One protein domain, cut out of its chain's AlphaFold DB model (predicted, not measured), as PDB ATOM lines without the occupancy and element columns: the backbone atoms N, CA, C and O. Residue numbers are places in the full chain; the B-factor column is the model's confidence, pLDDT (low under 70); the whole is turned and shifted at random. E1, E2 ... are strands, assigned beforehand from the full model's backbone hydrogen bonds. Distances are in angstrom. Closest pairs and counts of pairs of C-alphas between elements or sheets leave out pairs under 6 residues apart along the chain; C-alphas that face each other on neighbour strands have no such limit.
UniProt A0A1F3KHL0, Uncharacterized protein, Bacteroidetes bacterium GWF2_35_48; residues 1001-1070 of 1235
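This is residues 1001 to 1070 of the 1235 residues of an uncharacterized protein of Bacteroidetes bacterium GWF2_35_48 (UniProt A0A1F3KHL0). Two small antiparallel sheets lie face to face as a sandwich, E1 E3 E5 over E4 E6, with E2 extending one end. The printed part has 70 residues, no named helix and six strands, E1 to E6 along the chain. The class is all strand, though under half of the residues are in named elements. It is compact, radius of gyration of the C-alphas 12.2 A, spanning 40 by 22 by 18 A.

Start at E1, residues 1001 to 1004, antiparallel to E3, residues 1015 to 1019; N 1002 and O 1017, 2.8 A apart, are within hydrogen-bond range. E1 runs on at 45 degrees into E2, residues 1007 to 1009, which pairs with no named strand. E5, residues 1046 to 1048, is E3's other antiparallel neighbour, with N 1016 and O 1047 within range at 2.8 A. In the second sheet E4, residues 1024 to 1030, is antiparallel to E6, residues 1056 to 1063, with N 1028 and O 1059 within range at 2.8 A.

Find C-alpha 1001 at (-17.939, 23.361, 38.267); E6 runs 22.5 A to C-alpha 1063 at (-8.183, 17.141, 47.399).

The printed part has no cut; E4 to E5 is a long link. No printed residue is under 70 in pLDDT.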
ATOM      1  N   ALA A1001     -18.374  23.470  39.658       95.06
ATOM      2  CA  ALA A1001     -17.939  23.361  38.267       95.06
ATOM      3  C   ALA A1001     -19.019  23.897  37.310       95.06
ATOM      4  O   ALA A1001     -20.210  23.631  37.482       95.06
ATOM      5  N   THR A1002     -18.601  24.642  36.285       94.44
ATOM      6  CA  THR A1002     -19.476  25.268  35.279       94.44
ATOM      7  C   THR A1002     -18.870  25.116  33.885       94.44
ATOM      8  O   THR A1002     -17.706  25.445  33.682       94.44
ATOM      9  N   ALA A1003     -19.661  24.657  32.913       92.69
ATOM     10  CA  ALA A1003     -19.274  24.626  31.502       92.69
ATOM     11  C   ALA A1003     -19.638  25.948  30.809       92.69
ATOM     12  O   ALA A1003     -20.764  26.430  30.957       92.69
ATOM     13  N   ASN A1004     -18.720  26.522  30.028       89.44
ATOM     14  CA  ASN A1004     -18.983  27.713  29.224       89.44
ATOM     15  C   ASN A1004     -18.349  27.601  27.816       89.44
ATOM     16  O   ASN A1004     -17.119  27.612  27.705       89.44
ATOM     17  N   PRO A1005     -19.158  27.527  26.740       89.44
ATOM     18  CA  PRO A1005     -20.619  27.393  26.749       89.44
ATOM     19  C   PRO A1005     -21.056  25.990  27.215       89.44
ATOM     20  O   PRO A1005     -20.367  25.000  26.978       89.44
ATOM     21  N   SER A1006     -22.218  25.884  27.866       86.69
ATOM     22  CA  SER A1006     -22.802  24.600  28.306       86.69
ATOM     23  C   SER A1006     -23.460  23.788  27.177       86.69
ATOM     24  O   SER A1006     -23.905  22.658  27.395       86.69
ATOM     25  N   SER A1007     -23.498  24.344  25.964       88.50
ATOM     26  CA  SER A1007     -23.833  23.646  24.724       88.50
ATOM     27  C   SER A1007     -22.796  23.978  23.654       88.50
ATOM     28  O   SER A1007     -22.393  25.138  23.523       88.50
ATOM     29  N   VAL A1008     -22.344  22.964  22.919       89.31
ATOM     30  CA  VAL A1008     -21.380  23.070  21.813       89.31
ATOM     31  C   VAL A1008     -21.867  22.285  20.597       89.31
ATOM     32  O   VAL A1008     -22.807  21.497  20.677       89.31
ATOM     33  N   CYS A1009     -21.211  22.484  19.459       88.62
ATOM     34  CA  CYS A1009     -21.508  21.742  18.241       88.62
ATOM     35  C   CYS A1009     -20.678  20.465  18.178       88.62
ATOM     36  O   CYS A1009     -19.549  20.435  18.663       88.62
ATOM     37  N   SER A1010     -21.217  19.424  17.546       86.19
ATOM     38  CA  SER A1010     -20.491  18.169  17.341       86.19
ATOM     39  C   SER A1010     -19.168  18.434  16.612       86.19
ATOM     40  O   SER A1010     -19.160  18.959  15.500       86.19
ATOM     41  N   GLY A1011     -18.047  18.134  17.268       85.75
ATOM     42  CA  GLY A1011     -16.698  18.463  16.800       85.75
ATOM     43  C   GLY A1011     -16.077  19.744  17.380       85.75
ATOM     44  O   GLY A1011     -14.960  20.079  16.991       85.75
ATOM     45  N   THR A1012     -16.724  20.451  18.316       89.75
ATOM     46  CA  THR A1012     -16.140  21.617  19.017       89.75
ATOM     47  C   THR A1012     -16.044  21.413  20.536       89.75
ATOM     48  O   THR A1012     -16.528  20.423  21.082       89.75
ATOM     49  N   SER A1013     -15.305  22.297  21.213       90.50
ATOM     50  CA  SER A1013     -14.905  22.173  22.623       90.50
ATOM     51  C   SER A1013     -15.568  23.219  23.522       90.50
ATOM     52  O   SER A1013     -15.720  24.373  23.118       90.50
ATOM     53  N   SER A1014     -15.860  22.850  24.771       92.50
ATOM     54  CA  SER A1014     -16.251  23.779  25.841       92.50
ATOM     55  C   SER A1014     -15.069  24.058  26.779       92.50
ATOM     56  O   SER A1014     -14.095  23.305  26.795       92.50
ATOM     57  N   ASN A1015     -15.147  25.119  27.583       94.94
ATOM     58  CA  ASN A1015     -14.229  25.343  28.698       94.94
ATOM     59  C   ASN A1015     -14.973  25.139  30.023       94.94
ATOM     60  O   ASN A1015     -15.931  25.857  30.319       94.94
ATOM     61  N   ILE A1016     -14.529  24.170  30.820       95.56
ATOM     62  CA  ILE A1016     -15.055  23.916  32.162       95.56
ATOM     63  C   ILE A1016     -14.219  24.710  33.159       95.56
ATOM     64  O   ILE A1016     -12.993  24.627  33.145       95.56
ATOM     65  N   THR A1017     -14.854  25.472  34.040       95.00
ATOM     66  CA  THR A1017     -14.181  26.208  35.118       95.00
ATOM     67  C   THR A1017     -14.725  25.787  36.474       95.00
ATOM     68  O   THR A1017     -15.854  25.306  36.574       95.00
ATOM     69  N   ILE A1018     -13.922  25.957  37.525       95.38
ATOM     70  CA  ILE A1018     -14.324  25.670  38.904       95.38
ATOM     71  C   ILE A1018     -14.075  26.866  39.828       95.38
ATOM     72  O   ILE A1018     -13.033  27.519  39.770       95.38
ATOM     73  N   ALA A1019     -15.048  27.145  40.696       93.38
ATOM     74  CA  ALA A1019     -15.013  28.222  41.682       93.38
ATOM     75  C   ALA A1019     -15.429  27.724  43.077       93.38
ATOM     76  O   ALA A1019     -16.113  26.712  43.205       93.38
ATOM     77  N   GLY A1020     -15.027  28.442  44.133       92.31
ATOM     78  CA  GLY A1020     -15.429  28.128  45.514       92.31
ATOM     79  C   GLY A1020     -14.886  26.801  46.061       92.31
ATOM     80  O   GLY A1020     -15.503  26.222  46.950       92.31
ATOM     81  N   TYR A1021     -13.773  26.312  45.512       93.00
ATOM     82  CA  TYR A1021     -13.132  25.054  45.893       93.00
ATOM     83  C   TYR A1021     -11.956  25.271  46.860       93.00
ATOM     84  O   TYR A1021     -11.386  26.363  46.916       93.00
ATOM     85  N   THR A1022     -11.567  24.215  47.578       90.06
ATOM     86  CA  THR A1022     -10.439  24.217  48.526       90.06
ATOM     87  C   THR A1022      -9.650  22.918  48.388       90.06
ATOM     88  O   THR A1022     -10.137  21.868  48.801       90.06
ATOM     89  N   GLY A1023      -8.444  22.991  47.821       90.00
ATOM     90  CA  GLY A1023      -7.555  21.850  47.566       90.00
ATOM     91  C   GLY A1023      -7.007  21.834  46.135       90.00
ATOM     92  O   GLY A1023      -7.351  22.700  45.327       90.00
ATOM     93  N   ASP A1024      -6.164  20.849  45.829       92.50
ATOM     94  CA  ASP A1024      -5.653  20.604  44.478       92.50
ATOM     95  C   ASP A1024      -6.725  19.929  43.610       92.50
ATOM     96  O   ASP A1024      -7.533  19.140  44.106       92.50
ATOM     97  N   ILE A1025      -6.744  20.238  42.312       94.88
ATOM     98  CA  ILE A1025      -7.744  19.741  41.355       94.88
ATOM     99  C   ILE A1025      -7.201  18.539  40.578       94.88
ATOM    100  O   ILE A1025      -6.081  18.574  40.073       94.88
ATOM    101  N   GLN A1026      -8.055  17.541  40.368       96.00
ATOM    102  CA  GLN A1026      -7.966  16.585  39.267       96.00
ATOM    103  C   GLN A1026      -9.330  16.540  38.563       96.00
ATOM    104  O   GLN A1026     -10.328  16.121  39.150       96.00
ATOM    105  N   TRP A1027      -9.411  17.000  37.312       96.75
ATOM    106  CA  TRP A1027     -10.653  16.912  36.538       96.75
ATOM    107  C   TRP A1027     -10.955  15.466  36.142       96.75
ATOM    108  O   TRP A1027     -10.068  14.718  35.725       96.75
ATOM    109  N   GLN A1028     -12.227  15.098  36.219       96.56
ATOM    110  CA  GLN A1028     -12.776  13.840  35.739       96.56
ATOM    111  C   GLN A1028     -13.822  14.096  34.657       96.56
ATOM    112  O   GLN A1028     -14.597  15.051  34.747       96.56
ATOM    113  N   SER A1029     -13.868  13.208  33.667       95.06
ATOM    114  CA  SER A1029     -14.947  13.116  32.677       95.06
ATOM    115  C   SER A1029     -15.818  11.890  32.930       95.06
ATOM    116  O   SER A1029     -15.321  10.866  33.404       95.06
ATOM    117  N   SER A1030     -17.091  11.977  32.558       93.75
ATOM    118  CA  SER A1030     -18.069  10.894  32.640       93.75
ATOM    119  C   SER A1030     -19.064  10.978  31.469       93.75
ATOM    120  O   SER A1030     -19.570  12.071  31.200       93.75
ATOM    121  N   PRO A1031     -19.366   9.875  30.753       86.19
ATOM    122  CA  PRO A1031     -20.392   9.866  29.701       86.19
ATOM    123  C   PRO A1031     -21.830   9.867  30.249       86.19
ATOM    124  O   PRO A1031     -22.745  10.358  29.597       86.19
ATOM    125  N   ASP A1032     -22.027   9.305  31.440       84.12
ATOM    126  CA  ASP A1032     -23.320   8.938  32.041       84.12
ATOM    127  C   ASP A1032     -23.667   9.753  33.303       84.12
ATOM    128  O   ASP A1032     -24.781   9.678  33.816       84.12
ATOM    129  N   GLY A1033     -22.711  10.519  33.831       85.06
ATOM    130  CA  GLY A1033     -22.798  11.240  35.102       85.06
ATOM    131  C   GLY A1033     -22.530  10.368  36.337       85.06
ATOM    132  O   GLY A1033     -22.498  10.900  37.450       85.06
ATOM    133  N   SER A1034     -22.311   9.058  36.168       83.69
ATOM    134  CA  SER A1034     -22.176   8.079  37.260       83.69
ATOM    135  C   SER A1034     -20.801   7.400  37.289       83.69
ATOM    136  O   SER A1034     -20.203   7.264  38.359       83.69
ATOM    137  N   THR A1035     -20.251   7.080  36.118       87.44
ATOM    138  CA  THR A1035     -18.947   6.445  35.917       87.44
ATOM    139  C   THR A1035     -17.924   7.508  35.533       87.44
ATOM    140  O   THR A1035     -18.020   8.113  34.465       87.44
ATOM    141  N   TRP A1036     -16.937   7.750  36.395       93.81
ATOM    142  CA  TRP A1036     -15.988   8.861  36.260       93.81
ATOM    143  C   TRP A1036     -14.558   8.372  36.020       93.81
ATOM    144  O   TRP A1036     -14.134   7.367  36.583       93.81
ATOM    145  N   SER A1037     -13.801   9.088  35.188       92.75
ATOM    146  CA  SER A1037     -12.402   8.773  34.860       92.75
ATOM    147  C   SER A1037     -11.527  10.023  34.880       92.75
ATOM    148  O   SER A1037     -11.931  11.067  34.365       92.75
ATOM    149  N   ASP A1038     -10.326   9.909  35.456       95.56
ATOM    150  CA  ASP A1038      -9.360  11.006  35.569       95.56
ATOM    151  C   ASP A1038      -8.831  11.452  34.203       95.56
ATOM    152  O   ASP A1038      -8.309  10.666  33.408       95.56
ATOM    153  N   ILE A1039      -8.903  12.757  33.955       93.62
ATOM    154  CA  ILE A1039      -8.340  13.390  32.769       93.62
ATOM    155  C   ILE A1039      -6.868  13.701  33.056       93.62
ATOM    156  O   ILE A1039      -6.542  14.677  33.737       93.62
ATOM    157  N   SER A1040      -5.966  12.857  32.553       90.06
ATOM    158  CA  SER A1040      -4.529  12.943  32.845       90.06
ATOM    159  C   SER A1040      -3.957  14.353  32.617       90.06
ATOM    160  O   SER A1040      -4.057  14.912  31.524       90.06
ATOM    161  N   GLY A1041      -3.367  14.935  33.666       88.38
ATOM    162  CA  GLY A1041      -2.751  16.268  33.640       88.38
ATOM    163  C   GLY A1041      -3.715  17.459  33.761       88.38
ATOM    164  O   GLY A1041      -3.251  18.594  33.848       88.38
ATOM    165  N   ALA A1042      -5.033  17.245  33.803       93.00
ATOM    166  CA  ALA A1042      -6.016  18.318  33.957       93.00
ATOM    167  C   ALA A1042      -6.181  18.725  35.435       93.00
ATOM    168  O   ALA A1042      -7.132  18.328  36.106       93.00
ATOM    169  N   ASN A1043      -5.247  19.537  35.932       94.12
ATOM    170  CA  ASN A1043      -5.155  19.959  37.339       94.12
ATOM    171  C   ASN A1043      -5.339  21.473  37.578       94.12
ATOM    172  O   ASN A1043      -5.098  21.982  38.671       94.12
ATOM    173  N   SER A1044      -5.748  22.215  36.548       94.06
ATOM    174  CA  SER A1044      -5.959  23.667  36.607       94.06
ATOM    175  C   SER A1044      -7.417  24.031  36.917       94.06
ATOM    176  O   SER A1044      -8.334  23.272  36.616       94.06
ATOM    177  N   SER A1045      -7.661  25.243  37.427       92.81
ATOM    178  CA  SER A1045      -9.013  25.785  37.689       92.81
ATOM    179  C   SER A1045      -9.877  26.017  36.437       92.81
ATOM    180  O   SER A1045     -11.047  26.392  36.540       92.81
ATOM    181  N   SER A1046      -9.315  25.765  35.252       92.81
ATOM    182  CA  SER A1046     -10.034  25.651  33.987       92.81
ATOM    183  C   SER A1046      -9.503  24.472  33.174       92.81
ATOM    184  O   SER A1046      -8.301  24.194  33.201       92.81
ATOM    185  N   TYR A1047     -10.393  23.801  32.451       94.19
ATOM    186  CA  TYR A1047     -10.094  22.700  31.547       94.19
ATOM    187  C   TYR A1047     -10.889  22.864  30.248       94.19
ATOM    188  O   TYR A1047     -12.118  22.789  30.240       94.19
ATOM    189  N   SER A1048     -10.180  23.054  29.134       94.12
ATOM    190  CA  SER A1048     -10.784  22.968  27.804       94.12
ATOM    191  C   SER A1048     -11.017  21.503  27.458       94.12
ATOM    192  O   SER A1048     -10.069  20.716  27.452       94.12
ATOM    193  N   THR A1049     -12.251  21.144  27.115       91.94
ATOM    194  CA  THR A1049     -12.567  19.798  26.631       91.94
ATOM    195  C   THR A1049     -11.884  19.535  25.284       91.94
ATOM    196  O   THR A1049     -11.528  20.481  24.570       91.94
ATOM    197  N   PRO A1050     -11.757  18.264  24.864       88.88
ATOM    198  CA  PRO A1050     -11.557  17.931  23.459       88.88
ATOM    199  C   PRO A1050     -12.750  18.400  22.612       88.88
ATOM    200  O   PRO A1050     -13.771  18.852  23.138       88.88
ATOM    201  N   ALA A1051     -12.643  18.239  21.294       88.31
ATOM    202  CA  ALA A1051     -13.796  18.277  20.402       88.31
ATOM    203  C   ALA A1051     -14.792  17.167  20.791       88.31
ATOM    204  O   ALA A1051     -14.427  15.990  20.779       88.31
ATOM    205  N   LEU A1052     -16.025  17.528  21.154       87.12
ATOM    206  CA  LEU A1052     -17.028  16.580  21.648       87.12
ATOM    207  C   LEU A1052     -18.024  16.203  20.552       87.12
ATOM    208  O   LEU A1052     -18.531  17.070  19.849       87.12
ATOM    209  N   THR A1053     -18.330  14.912  20.424       86.00
ATOM    210  CA  THR A1053     -19.346  14.390  19.487       86.00
ATOM    211  C   THR A1053     -20.625  13.918  20.177       86.00
ATOM    212  O   THR A1053     -21.652  13.791  19.517       86.00
ATOM    213  N   ASN A1054     -20.571  13.712  21.494       85.31
ATOM    214  CA  ASN A1054     -21.681  13.368  22.383       85.31
ATOM    215  C   ASN A1054     -21.617  14.273  23.621       85.31
ATOM    216  O   ASN A1054     -20.546  14.804  23.930       85.31
ATOM    217  N   PHE A1055     -22.731  14.430  24.341       88.88
ATOM    218  CA  PHE A1055     -22.712  15.140  25.621       88.88
ATOM    219  C   PHE A1055     -21.780  14.443  26.624       88.88
ATOM    220  O   PHE A1055     -21.584  13.228  26.571       88.88
ATOM    221  N   ALA A1056     -21.194  15.219  27.534       90.62
ATOM    222  CA  ALA A1056     -20.282  14.706  28.550       90.62
ATOM    223  C   ALA A1056     -20.390  15.513  29.846       90.62
ATOM    224  O   ALA A1056     -20.585  16.733  29.828       90.62
ATOM    225  N   TYR A1057     -20.234  14.829  30.974       95.12
ATOM    226  CA  TYR A1057     -20.170  15.433  32.297       95.12
ATOM    227  C   TYR A1057     -18.715  15.605  32.732       95.12
ATOM    228  O   TYR A1057     -17.875  14.731  32.513       95.12
ATOM    229  N   TYR A1058     -18.434  16.720  33.400       95.88
ATOM    230  CA  TYR A1058     -17.131  17.058  33.961       95.88
ATOM    231  C   TYR A1058     -17.278  17.465  35.424       95.88
ATOM    232  O   TYR A1058     -18.171  18.238  35.768       95.88
ATOM    233  N   ARG A1059     -16.394  16.976  36.290       96.31
ATOM    234  CA  ARG A1059     -16.298  17.402  37.695       96.31
ATOM    235  C   ARG A1059     -14.836  17.513  38.095       96.31
ATOM    236  O   ARG A1059     -14.001  16.808  37.531       96.31
ATOM    237  N   ALA A1060     -14.523  18.342  39.077       95.25
ATOM    238  CA  ALA A1060     -13.243  18.248  39.760       95.25
ATOM    239  C   ALA A1060     -13.371  17.276  40.935       95.25
ATOM    240  O   ALA A1060     -14.296  17.391  41.740       95.25
ATOM    241  N   VAL A1061     -12.408  16.371  41.065       96.19
ATOM    242  CA  VAL A1061     -12.023  15.833  42.367       96.19
ATOM    243  C   VAL A1061     -11.095  16.870  42.984       96.19
ATOM    244  O   VAL A1061     -10.051  17.186  42.410       96.19
ATOM    245  N   VAL A1062     -11.484  17.437  44.120       94.44
ATOM    246  CA  VAL A1062     -10.705  18.446  44.838       94.44
ATOM    247  C   VAL A1062     -10.170  17.821  46.116       94.44
ATOM    248  O   VAL A1062     -10.936  17.387  46.976       94.44
ATOM    249  N   THR A1063      -8.849  17.769  46.252       92.12
ATOM    250  CA  THR A1063      -8.183  17.141  47.399       92.12
ATOM    251  C   THR A1063      -7.243  18.139  48.045       92.12
ATOM    252  O   THR A1063      -6.205  18.481  47.485       92.12
ATOM    253  N   ASN A1064      -7.583  18.618  49.239       89.88
ATOM    254  CA  ASN A1064      -6.626  19.346  50.056       89.88
ATOM    255  C   ASN A1064      -5.693  18.338  50.743       89.88
ATOM    256  O   ASN A1064      -6.152  17.334  51.290       89.88
ATOM    257  N   ALA A1065      -4.381  18.563  50.697       81.19
ATOM    258  CA  ALA A1065      -3.416  17.554  51.129       81.19
ATOM    259  C   ALA A1065      -3.615  17.179  52.614       81.19
ATOM    260  O   ALA A1065      -3.664  18.051  53.480       81.19
ATOM    261  N   GLY A1066      -3.733  15.881  52.910       80.62
ATOM    262  CA  GLY A1066      -4.037  15.379  54.257       80.62
ATOM    263  C   GLY A1066      -5.532  15.286  54.605       80.62
ATOM    264  O   GLY A1066      -5.848  14.810  55.694       80.62
ATOM    265  N   CYS A1067      -6.435  15.694  53.706       85.56
ATOM    266  CA  CYS A1067      -7.887  15.487  53.786       85.56
ATOM    267  C   CYS A1067      -8.378  14.397  52.818       85.56
ATOM    268  O   CYS A1067      -7.677  14.012  51.881       85.56
ATOM    269  N   SER A1068      -9.617  13.938  53.016       88.19
ATOM    270  CA  SER A1068     -10.380  13.221  51.988       88.19
ATOM    271  C   SER A1068     -10.634  14.114  50.769       88.19
ATOM    272  O   SER A1068     -10.717  15.337  50.888       88.19
ATOM    273  N   SER A1069     -10.769  13.510  49.593       89.62
ATOM    274  CA  SER A1069     -11.151  14.197  48.358       89.62
ATOM    275  C   SER A1069     -12.652  14.502  48.327       89.62
ATOM    276  O   SER A1069     -13.449  13.594  48.560       89.62
ATOM    277  N   GLU A1070     -13.037  15.719  47.949       93.62
ATOM    278  CA  GLU A1070     -14.435  16.105  47.715       93.62
ATOM    279  C   GLU A1070     -14.707  16.358  46.229       93.62
ATOM    280  O   GLU A1070     -13.856  16.873  45.505       93.62
TER     281      GLU A1070